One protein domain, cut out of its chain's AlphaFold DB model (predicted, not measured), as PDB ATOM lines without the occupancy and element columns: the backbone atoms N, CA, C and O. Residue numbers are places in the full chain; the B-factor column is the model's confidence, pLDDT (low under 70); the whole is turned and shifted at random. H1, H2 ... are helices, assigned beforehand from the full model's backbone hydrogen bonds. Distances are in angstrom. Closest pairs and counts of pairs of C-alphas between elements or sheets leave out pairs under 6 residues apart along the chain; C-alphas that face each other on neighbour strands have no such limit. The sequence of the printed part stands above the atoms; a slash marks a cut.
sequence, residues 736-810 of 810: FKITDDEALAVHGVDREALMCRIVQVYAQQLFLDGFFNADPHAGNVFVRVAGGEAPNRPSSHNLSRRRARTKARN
ATOM      1  N   PHE A 736      41.913  22.318   4.026       89.50
ATOM      2  CA  PHE A 736      42.917  22.344   2.954       89.50
ATOM      3  C   PHE A 736      43.918  23.488   3.163       89.50
ATOM      4  O   PHE A 736      43.717  24.352   4.014       89.50
ATOM      5  N   LYS A 737      45.050  23.480   2.451       87.75
ATOM      6  CA  LYS A 737      46.095  24.501   2.640       87.75
ATOM      7  C   LYS A 737      45.675  25.835   2.039       87.75
ATOM      8  O   LYS A 737      45.042  25.867   0.992       87.75
ATOM      9  N   ILE A 738      46.135  26.939   2.625       89.31
ATOM     10  CA  ILE A 738      45.935  28.272   2.033       89.31
ATOM     11  C   ILE A 738      46.645  28.470   0.677       89.31
ATOM     12  O   ILE A 738      46.327  29.402  -0.051       89.31
ATOM     13  N   THR A 739      47.584  27.590   0.317       86.94
ATOM     14  CA  THR A 739      48.249  27.552  -1.002       86.94
ATOM     15  C   THR A 739      47.604  26.562  -1.978       86.94
ATOM     16  O   THR A 739      48.239  26.172  -2.953       86.94
ATOM     17  N   ASP A 740      46.410  26.051  -1.678       89.44
ATOM     18  CA  ASP A 740      45.684  25.126  -2.549       89.44
ATOM     19  C   ASP A 740      44.722  25.924  -3.441       89.44
ATOM     20  O   ASP A 740      43.551  26.126  -3.117       89.44
ATOM     21  N   ASP A 741      45.258  26.460  -4.541       88.31
ATOM     22  CA  ASP A 741      44.510  27.305  -5.477       88.31
ATOM     23  C   ASP A 741      43.312  26.583  -6.115       88.31
ATOM     24  O   ASP A 741      42.282  27.223  -6.342       88.31
ATOM     25  N   GLU A 742      43.414  25.266  -6.350       90.81
ATOM     26  CA  GLU A 742      42.291  24.444  -6.816       90.81
ATOM     27  C   GLU A 742      41.186  24.395  -5.754       90.81
ATOM     28  O   GLU A 742      40.038  24.722  -6.056       90.81
ATOM     29  N   ALA A 743      41.508  24.037  -4.505       89.88
ATOM     30  CA  ALA A 743      40.507  23.940  -3.443       89.88
ATOM     31  C   ALA A 743      39.878  25.303  -3.092       89.88
ATOM     32  O   ALA A 743      38.665  25.387  -2.893       89.88
ATOM     33  N   LEU A 744      40.665  26.389  -3.082       91.38
ATOM     34  CA  LEU A 744      40.146  27.753  -2.908       91.38
ATOM     35  C   LEU A 744      39.117  28.117  -3.989       91.38
ATOM     36  O   LEU A 744      38.089  28.711  -3.667       91.38
ATOM     37  N   ALA A 745      39.374  27.757  -5.251       89.44
ATOM     38  CA  ALA A 745      38.458  28.021  -6.358       89.44
ATOM     39  C   ALA A 745      37.207  27.128  -6.306       89.44
ATOM     40  O   ALA A 745      36.092  27.636  -6.410       89.44
ATOM     41  N   VAL A 746      37.372  25.817  -6.086       92.81
ATOM     42  CA  VAL A 746      36.269  24.837  -6.014       92.81
ATOM     43  C   VAL A 746      35.282  25.163  -4.890       92.81
ATOM     44  O   VAL A 746      34.077  25.016  -5.075       92.81
ATOM     45  N   HIS A 747      35.766  25.649  -3.745       89.50
ATOM     46  CA  HIS A 747      34.910  26.062  -2.629       89.50
ATOM     47  C   HIS A 747      34.489  27.545  -2.667       89.50
ATOM     48  O   HIS A 747      33.936  28.035  -1.683       89.50
ATOM     49  N   GLY A 748      34.751  28.274  -3.762       91.06
ATOM     50  CA  GLY A 748      34.327  29.671  -3.928       91.06
ATOM     51  C   GLY A 748      34.879  30.628  -2.862       91.06
ATOM     52  O   GLY A 748      34.192  31.564  -2.456       91.06
ATOM     53  N   VAL A 749      36.087  30.373  -2.349       91.94
ATOM     54  CA  VAL A 749      36.628  31.102  -1.196       91.94
ATOM     55  C   VAL A 749      37.086  32.500  -1.602       91.94
ATOM     56  O   VAL A 749      38.087  32.663  -2.301       91.94
ATOM     57  N   ASP A 750      36.396  33.514  -1.080       91.62
ATOM     58  CA  ASP A 750      36.834  34.909  -1.129       91.62
ATOM     59  C   ASP A 750      38.226  35.057  -0.485       91.62
ATOM     60  O   ASP A 750      38.414  34.917   0.730       91.62
ATOM     61  N   ARG A 751      39.210  35.337  -1.343       91.19
ATOM     62  CA  ARG A 751      40.624  35.486  -0.986       91.19
ATOM     63  C   ARG A 751      40.894  36.785  -0.229       91.19
ATOM     64  O   ARG A 751      41.781  36.797   0.622       91.19
ATOM     65  N   GLU A 752      40.141  37.851  -0.499       92.25
ATOM     66  CA  GLU A 752      40.292  39.130   0.195       92.25
ATOM     67  C   GLU A 752      39.721  39.023   1.610       92.25
ATOM     68  O   GLU A 752      40.446  39.270   2.574       92.25
ATOM     69  N   ALA A 753      38.494  38.512   1.775       91.19
ATOM     70  CA  ALA A 753      37.933  38.265   3.104       91.19
ATOM     71  C   ALA A 753      38.765  37.259   3.922       91.19
ATOM     72  O   ALA A 753      38.911  37.429   5.138       91.19
ATOM     73  N   LEU A 754      39.350  36.233   3.288       91.81
ATOM     74  CA  LEU A 754      40.284  35.313   3.947       91.81
ATOM     75  C   LEU A 754      41.553  36.037   4.434       91.81
ATOM     76  O   LEU A 754      41.955  35.852   5.586       91.81
ATOM     77  N   MET A 755      42.153  36.895   3.604       91.38
ATOM     78  CA  MET A 755      43.299  37.721   3.999       91.38
ATOM     79  C   MET A 755      42.944  38.709   5.113       91.38
ATOM     80  O   MET A 755      43.693  38.805   6.084       91.38
ATOM     81  N   CYS A 756      41.788  39.376   5.054       92.62
ATOM     82  CA  CYS A 756      41.319  40.258   6.122       92.62
ATOM     83  C   CYS A 756      41.199  39.520   7.463       92.62
ATOM     84  O   CYS A 756      41.715  40.011   8.467       92.62
ATOM     85  N   ARG A 757      40.597  38.320   7.487       92.19
ATOM     86  CA  ARG A 757      40.488  37.489   8.703       92.19
ATOM     87  C   ARG A 757      41.860  37.101   9.255       92.19
ATOM     88  O   ARG A 757      42.087  37.197  10.457       92.19
ATOM     89  N   ILE A 758      42.794  36.701   8.394       92.56
ATOM     90  CA  ILE A 758      44.148  36.306   8.812       92.56
ATOM     91  C   ILE A 758      44.927  37.509   9.354       92.56
ATOM     92  O   ILE A 758      45.522  37.415  10.428       92.56
ATOM     93  N   VAL A 759      44.866  38.662   8.684       92.75
ATOM     94  CA  VAL A 759      45.482  39.906   9.171       92.75
ATOM     95  C   VAL A 759      44.874  40.337  10.508       92.75
ATOM     96  O   VAL A 759      45.626  40.708  11.404       92.75
ATOM     97  N   GLN A 760      43.554  40.225  10.701       94.00
ATOM     98  CA  GLN A 760      42.896  40.488  11.990       94.00
ATOM     99  C   GLN A 760      43.396  39.549  13.100       94.00
ATOM    100  O   GLN A 760      43.750  40.012  14.182       94.00
ATOM    101  N   VAL A 761      43.492  38.246  12.827       94.62
ATOM    102  CA  VAL A 761      43.941  37.219  13.787       94.62
ATOM    103  C   VAL A 761      45.406  37.401  14.199       94.62
ATOM    104  O   VAL A 761      45.733  37.218  15.373       94.62
ATOM    105  N   TYR A 762      46.289  37.796  13.278       93.50
ATOM    106  CA  TYR A 762      47.678  38.137  13.614       93.50
ATOM    107  C   TYR A 762      47.811  39.526  14.260       93.50
ATOM    108  O   TYR A 762      48.658  39.705  15.133       93.50
ATOM    109  N   ALA A 763      46.967  40.498  13.901       94.19
ATOM    110  CA  ALA A 763      46.953  41.820  14.527       94.19
ATOM    111  C   ALA A 763      46.465  41.776  15.985       94.19
ATOM    112  O   ALA A 763      47.053  42.448  16.829       94.19
ATOM    113  N   GLN A 764      45.453  40.958  16.294       95.75
ATOM    114  CA  GLN A 764      45.002  40.678  17.663       95.75
ATOM    115  C   GLN A 764      46.164  40.138  18.508       95.75
ATOM    116  O   GLN A 764      46.576  40.770  19.481       95.75
ATOM    117  N   GLN A 765      46.766  39.036  18.055       95.19
ATOM    118  CA  GLN A 765      47.913  38.398  18.702       95.19
ATOM    119  C   GLN A 765      49.095  39.362  18.935       95.19
ATOM    120  O   GLN A 765      49.676  39.402  20.020       95.19
ATOM    121  N   LEU A 766      49.460  40.158  17.923       94.12
ATOM    122  CA  LEU A 766      50.650  41.012  17.967       94.12
ATOM    123  C   LEU A 766      50.443  42.330  18.732       94.12
ATOM    124  O   LEU A 766      51.355  42.765  19.435       94.12
ATOM    125  N   PHE A 767      49.290  42.989  18.576       94.62
ATOM    126  CA  PHE A 767      49.069  44.357  19.070       94.62
ATOM    127  C   PHE A 767      48.143  44.461  20.287       94.62
ATOM    128  O   PHE A 767      48.148  45.508  20.934       94.62
ATOM    129  N   LEU A 768      47.349  43.428  20.589       94.94
ATOM    130  CA  LEU A 768      46.374  43.444  21.688       94.94
ATOM    131  C   LEU A 768      46.662  42.364  22.739       94.94
ATOM    132  O   LEU A 768      46.607  42.657  23.930       94.94
ATOM    133  N   ASP A 769      47.030  41.153  22.315       94.38
ATOM    134  CA  ASP A 769      47.373  40.058  23.234       94.38
ATOM    135  C   ASP A 769      48.831  40.119  23.719       94.38
ATOM    136  O   ASP A 769      49.158  39.606  24.788       94.38
ATOM    137  N   GLY A 770      49.731  40.687  22.906       93.69
ATOM    138  CA  GLY A 770      51.181  40.657  23.140       93.69
ATOM    139  C   GLY A 770      51.813  39.260  23.011       93.69
ATOM    140  O   GLY A 770      52.976  39.078  23.368       93.69
ATOM    141  N   PHE A 771      51.066  38.278  22.502       93.69
ATOM    142  CA  PHE A 771      51.463  36.877  22.383       93.69
ATOM    143  C   PHE A 771      51.013  36.334  21.025       93.69
ATOM    144  O   PHE A 771      49.818  36.279  20.738       93.69
ATOM    145  N   PHE A 772      51.968  35.945  20.178       91.81
ATOM    146  CA  PHE A 772      51.714  35.677  18.762       91.81
ATOM    147  C   PHE A 772      52.500  34.485  18.218       91.81
ATOM    148  O   PHE A 772      53.628  34.220  18.638       91.81
ATOM    149  N   ASN A 773      51.930  33.800  17.222       88.50
ATOM    150  CA  ASN A 773      52.692  32.870  16.396       88.50
ATOM    151  C   ASN A 773      53.741  33.635  15.563       88.50
ATOM    152  O   ASN A 773      53.399  34.397  14.661       88.50
ATOM    153  N   ALA A 774      55.023  33.404  15.852       82.31
ATOM    154  CA  ALA A 774      56.146  34.016  15.143       82.31
ATOM    155  C   ALA A 774      56.527  33.308  13.821       82.31
ATOM    156  O   ALA A 774      57.409  33.796  13.116       82.31
ATOM    157  N   ASP A 775      55.872  32.191  13.477       76.62
ATOM    158  CA  ASP A 775      56.076  31.436  12.233       76.62
ATOM    159  C   ASP A 775      54.774  31.370  11.397       76.62
ATOM    160  O   ASP A 775      54.075  30.346  11.374       76.62
ATOM    161  N   PRO A 776      54.389  32.474  10.723       71.56
ATOM    162  CA  PRO A 776      53.166  32.566   9.926       71.56
ATOM    163  C   PRO A 776      53.290  31.892   8.545       71.56
ATOM    164  O   PRO A 776      52.609  32.296   7.602       71.56
ATOM    165  N   HIS A 777      54.175  30.898   8.377       74.88
ATOM    166  CA  HIS A 777      54.381  30.257   7.079       74.88
ATOM    167  C   HIS A 777      53.102  29.572   6.572       74.88
ATOM    168  O   HIS A 777      52.347  28.979   7.343       74.88
ATOM    169  N   ALA A 778      52.872  29.587   5.258       76.62
ATOM    170  CA  ALA A 778      51.600  29.149   4.679       76.62
ATOM    171  C   ALA A 778      51.221  27.689   5.018       76.62
ATOM    172  O   ALA A 778      50.046  27.390   5.209       76.62
ATOM    173  N   GLY A 779      52.201  26.795   5.211       76.44
ATOM    174  CA  GLY A 779      51.966  25.423   5.690       76.44
ATOM    175  C   GLY A 779      51.375  25.289   7.108       76.44
ATOM    176  O   GLY A 779      50.911  24.207   7.448       76.44
ATOM    177  N   ASN A 780      51.353  26.359   7.916       84.75
ATOM    178  CA  ASN A 780      50.721  26.398   9.245       84.75
ATOM    179  C   ASN A 780      49.269  26.913   9.181       84.75
ATOM    180  O   ASN A 780      48.590  26.953  10.205       84.75
ATOM    181  N   VAL A 781      48.786  27.336   8.003       88.94
ATOM    182  CA  VAL A 781      47.475  27.975   7.831       88.94
ATOM    183  C   VAL A 781      46.594  27.130   6.913       88.94
ATOM    184  O   VAL A 781      46.848  26.984   5.714       88.94
ATOM    185  N   PHE A 782      45.527  26.591   7.498       91.12
ATOM    186  CA  PHE A 782      44.530  25.776   6.812       91.12
ATOM    187  C   PHE A 782      43.200  26.524   6.710       91.12
ATOM    188  O   PHE A 782      42.801  27.248   7.622       91.12
ATOM    189  N   VAL A 783      42.513  26.327   5.591       92.31
ATOM    190  CA  VAL A 783      41.180  26.859   5.316       92.31
ATOM    191  C   VAL A 783      40.164  25.751   5.579       92.31
ATOM    192  O   VAL A 783      40.276  24.648   5.037       92.31
ATOM    193  N   ARG A 784      39.163  26.054   6.410       89.75
ATOM    194  CA  ARG A 784      37.987  25.208   6.645       89.75
ATOM    195  C   ARG A 784      36.738  25.996   6.274       89.75
ATOM    196  O   ARG A 784      36.529  27.095   6.783       89.75
ATOM    197  N   VAL A 785      35.919  25.428   5.396       84.94
ATOM    198  CA  VAL A 785      34.662  26.024   4.930       84.94
ATOM    199  C   VAL A 785      33.518  25.479   5.785       84.94
ATOM    200  O   VAL A 785      33.518  24.304   6.147       84.94
ATOM    201  N   ALA A 786      32.560  26.325   6.165       72.31
ATOM    202  CA  ALA A 786      31.412  25.885   6.956       72.31
ATOM    203  C   ALA A 786      30.466  25.032   6.094       72.31
ATOM    204  O   ALA A 786      30.122  25.431   4.985       72.31
ATOM    205  N   GLY A 787      30.057  23.863   6.595       60.69
ATOM    206  CA  GLY A 787      29.132  22.954   5.902       60.69
ATOM    207  C   GLY A 787      29.727  22.140   4.743       60.69
ATOM    208  O   GLY A 787      29.028  21.294   4.198       60.69
ATOM    209  N   GLY A 788      30.995  22.350   4.379       43.16
ATOM    210  CA  GLY A 788      31.694  21.515   3.402       43.16
ATOM    211  C   GLY A 788      32.510  20.418   4.081       43.16
ATOM    212  O   GLY A 788      33.334  20.716   4.948       43.16
ATOM    213  N   GLU A 789      32.345  19.165   3.651       40.19
ATOM    214  CA  GLU A 789      33.387  18.159   3.874       40.19
ATOM    215  C   GLU A 789      34.691  18.635   3.218       40.19
ATOM    216  O   GLU A 789      34.680  19.199   2.119       40.19
ATOM    217  N   ALA A 790      35.830  18.409   3.877       42.22
ATOM    218  CA  ALA A 790      37.115  18.629   3.226       42.22
ATOM    219  C   ALA A 790      37.227  17.654   2.037       42.22
ATOM    220  O   ALA A 790      36.945  16.466   2.219       42.22
ATOM    221  N   PRO A 791      37.638  18.113   0.837       40.16
ATOM    222  CA  PRO A 791      37.652  17.280  -0.357       40.16
ATOM    223  C   PRO A 791      38.537  16.069  -0.091       40.16
ATOM    224  O   PRO A 791      39.725  16.213   0.215       40.16
ATOM    225  N   ASN A 792      37.906  14.895  -0.132       40.22
ATOM    226  CA  ASN A 792      38.409  13.658   0.453       40.22
ATOM    227  C   ASN A 792      39.844  13.408  -0.030       40.22
ATOM    228  O   ASN A 792      40.049  13.126  -1.216       40.22
ATOM    229  N   ARG A 793      40.842  13.622   0.853       39.06
ATOM    230  CA  ARG A 793      42.254  13.693   0.439       39.06
ATOM    231  C   ARG A 793      42.570  12.419  -0.338       39.06
ATOM    232  O   ARG A 793      42.493  11.342   0.259       39.06
ATOM    233  N   PRO A 794      42.948  12.505  -1.628       27.22
ATOM    234  CA  PRO A 794      43.312  11.315  -2.365       27.22
ATOM    235  C   PRO A 794      44.431  10.632  -1.588       27.22
ATOM    236  O   PRO A 794      45.398  11.297  -1.203       27.22
ATOM    237  N   SER A 795      44.280   9.331  -1.323       32.78
ATOM    238  CA  SER A 795      45.293   8.561  -0.600       32.78
ATOM    239  C   SER A 795      46.672   8.795  -1.230       32.78
ATOM    240  O   SER A 795      46.778   9.175  -2.400       32.78
ATOM    241  N   SER A 796      47.757   8.573  -0.484       35.81
ATOM    242  CA  SER A 796      49.127   8.809  -0.983       35.81
ATOM    243  C   SER A 796      49.394   8.155  -2.355       35.81
ATOM    244  O   SER A 796      50.154   8.687  -3.163       35.81
ATOM    245  N   HIS A 797      48.680   7.066  -2.649       31.42
ATOM    246  CA  HIS A 797      48.652   6.341  -3.917       31.42
ATOM    247  C   HIS A 797      48.033   7.097  -5.115       31.42
ATOM    248  O   HIS A 797      48.405   6.844  -6.262       31.42
ATOM    249  N   ASN A 798      47.091   8.009  -4.868       29.75
ATOM    250  CA  ASN A 798      46.454   8.860  -5.875       29.75
ATOM    251  C   ASN A 798      47.165  10.212  -6.028       29.75
ATOM    252  O   ASN A 798      47.221  10.739  -7.138       29.75
ATOM    253  N   LEU A 799      47.767  10.755  -4.964       33.12
ATOM    254  CA  LEU A 799      48.622  11.949  -5.059       33.12
ATOM    255  C   LEU A 799      49.869  11.695  -5.922       33.12
ATOM    256  O   LEU A 799      50.235  12.549  -6.732       33.12
ATOM    257  N   SER A 800      50.472  10.504  -5.829       35.28
ATOM    258  CA  SER A 800      51.549  10.083  -6.734       35.28
ATOM    259  C   SER A 800      51.061   9.916  -8.179       35.28
ATOM    260  O   SER A 800      51.699  10.445  -9.086       35.28
ATOM    261  N   ARG A 801      49.892   9.296  -8.410       31.83
ATOM    262  CA  ARG A 801      49.266   9.209  -9.749       31.83
ATOM    263  C   ARG A 801      48.917  10.577 -10.350       31.83
ATOM    264  O   ARG A 801      49.093  10.762 -11.552       31.83
ATOM    265  N   ARG A 802      48.456  11.550  -9.551       33.16
ATOM    266  CA  ARG A 802      48.144  12.909 -10.033       33.16
ATOM    267  C   ARG A 802      49.429  13.681 -10.363       33.16
ATOM    268  O   ARG A 802      49.515  14.216 -11.463       33.16
ATOM    269  N   ARG A 803      50.465  13.628  -9.505       37.50
ATOM    270  CA  ARG A 803      51.813  14.160  -9.820       37.50
ATOM    271  C   ARG A 803      52.402  13.517 -11.091       37.50
ATOM    272  O   ARG A 803      52.937  14.240 -11.925       37.50
ATOM    273  N   ALA A 804      52.259  12.202 -11.272       36.56
ATOM    274  CA  ALA A 804      52.724  11.496 -12.470       36.56
ATOM    275  C   ALA A 804      51.984  11.938 -13.745       36.56
ATOM    276  O   ALA A 804      52.627  12.178 -14.758       36.56
ATOM    277  N   ARG A 805      50.654  12.127 -13.694       30.53
ATOM    278  CA  ARG A 805      49.879  12.654 -14.834       30.53
ATOM    279  C   ARG A 805      50.256  14.088 -15.217       30.53
ATOM    280  O   ARG A 805      50.216  14.408 -16.397       30.53
ATOM    281  N   THR A 806      50.618  14.949 -14.263       33.88
ATOM    282  CA  THR A 806      51.090  16.310 -14.585       33.88
ATOM    283  C   THR A 806      52.518  16.306 -15.147       33.88
ATOM    284  O   THR A 806      52.814  17.101 -16.030       33.88
ATOM    285  N   LYS A 807      53.385  15.385 -14.695       35.59
ATOM    286  CA  LYS A 807      54.768  15.193 -15.191       35.59
ATOM    287  C   LYS A 807      54.873  14.265 -16.425       35.59
ATOM    288  O   LYS A 807      55.930  13.695 -16.675       35.59
ATOM    289  N   ALA A 808      53.759  14.063 -17.124       31.38
ATOM    290  CA  ALA A 808      53.652  13.347 -18.397       31.38
ATOM    291  C   ALA A 808      52.718  14.126 -19.350       31.38
ATOM    292  O   ALA A 808      51.898  13.548 -20.064       31.38
ATOM    293  N   ARG A 809      52.753  15.461 -19.242       28.58
ATOM    294  CA  ARG A 809      51.839  16.406 -19.910       28.58
ATOM    295  C   ARG A 809      52.463  17.799 -20.002       28.58
ATOM    296  O   ARG A 809      52.223  18.495 -20.985       28.58
ATOM    297  N   ASN A 810      53.263  18.157 -18.996       28.56
ATOM    298  CA  ASN A 810      54.549  18.824 -19.205       28.56
ATOM    299  C   ASN A 810      55.620  17.761 -19.475       28.56
ATOM    300  O   ASN A 810      56.619  18.125 -20.122       28.56
TER     301      ASN A 810
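This is residues 736 to 810 of the 810 residues of a protein of Calcidiscus leptoporus (UniProt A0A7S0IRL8). What is the shape, going from the first printed residue? It is a loose, open chain in which the short helix H1 and the longer helix H2 make a corner, while a long stretch with no named element, residues 768 to 795, folds back from the far end of H2 and runs on to H3. Residues 795 to 801 and 803 to 810, most of them in H3, stick out at the other end, and no helix touches another. How much is named, and how large is it? The printed part has 75 residues with three named helices, in the order H1, H2, H3, and no named strand; the class is all helix, but under half of the residues, 34, are in named elements. The whole is loose, with a radius of gyration of the C-alphas of 16.1 A, and elongated, spanning 50 by 26 by 22 A.

Where is the first helix? H1 is residues 741 to 746, 8.6 A from first to last C-alpha, and C-alpha 741 is at (44.510, 27.305, -5.477). Where is the longest helix? H2 is residues 751 to 767, 23.5 A long, and C-alpha 767 is at (49.069, 44.357, 19.070). Where is the last helix? H3 is residues 796 to 806, 15.7 A long, and C-alpha 806 is at (51.090, 16.310, -14.585).

How do H1 and H2 stand? They are close but not clearly touching, their closest C-alphas, of Leu 744 and Arg 751, being 8.0 A apart. Their lines stand at a steep tilt of 60 degrees, and they run opposite ways. Where is H3? It is apart from both H1 and H2. What do the backbones show? Residues 736 to 737 pair with residues 782 to 783, antiparallel, within stretches too short to be named. Every O i to N i+4 pair is within hydrogen-bond range in H1 and H2; in H3 it is 6 of 7.

How far does it reach? The two C-alphas farthest apart, those of Leu 768 and Ala 808, are 50.7 A apart. Without the stretches that stand free, the body of 60 residues spans 41 by 21 by 18 A. Is it continuous? The printed part has no cut; it ends at residue 810, the chain's last residue. The link H1 to H2 is tight, with 4 residues, and the link H2 to H3 is long, with 28. Where is confidence low? The mean pLDDT of the printed part is 72.2, and residues 787 to 810 are under 70; H3 has a mean of 34.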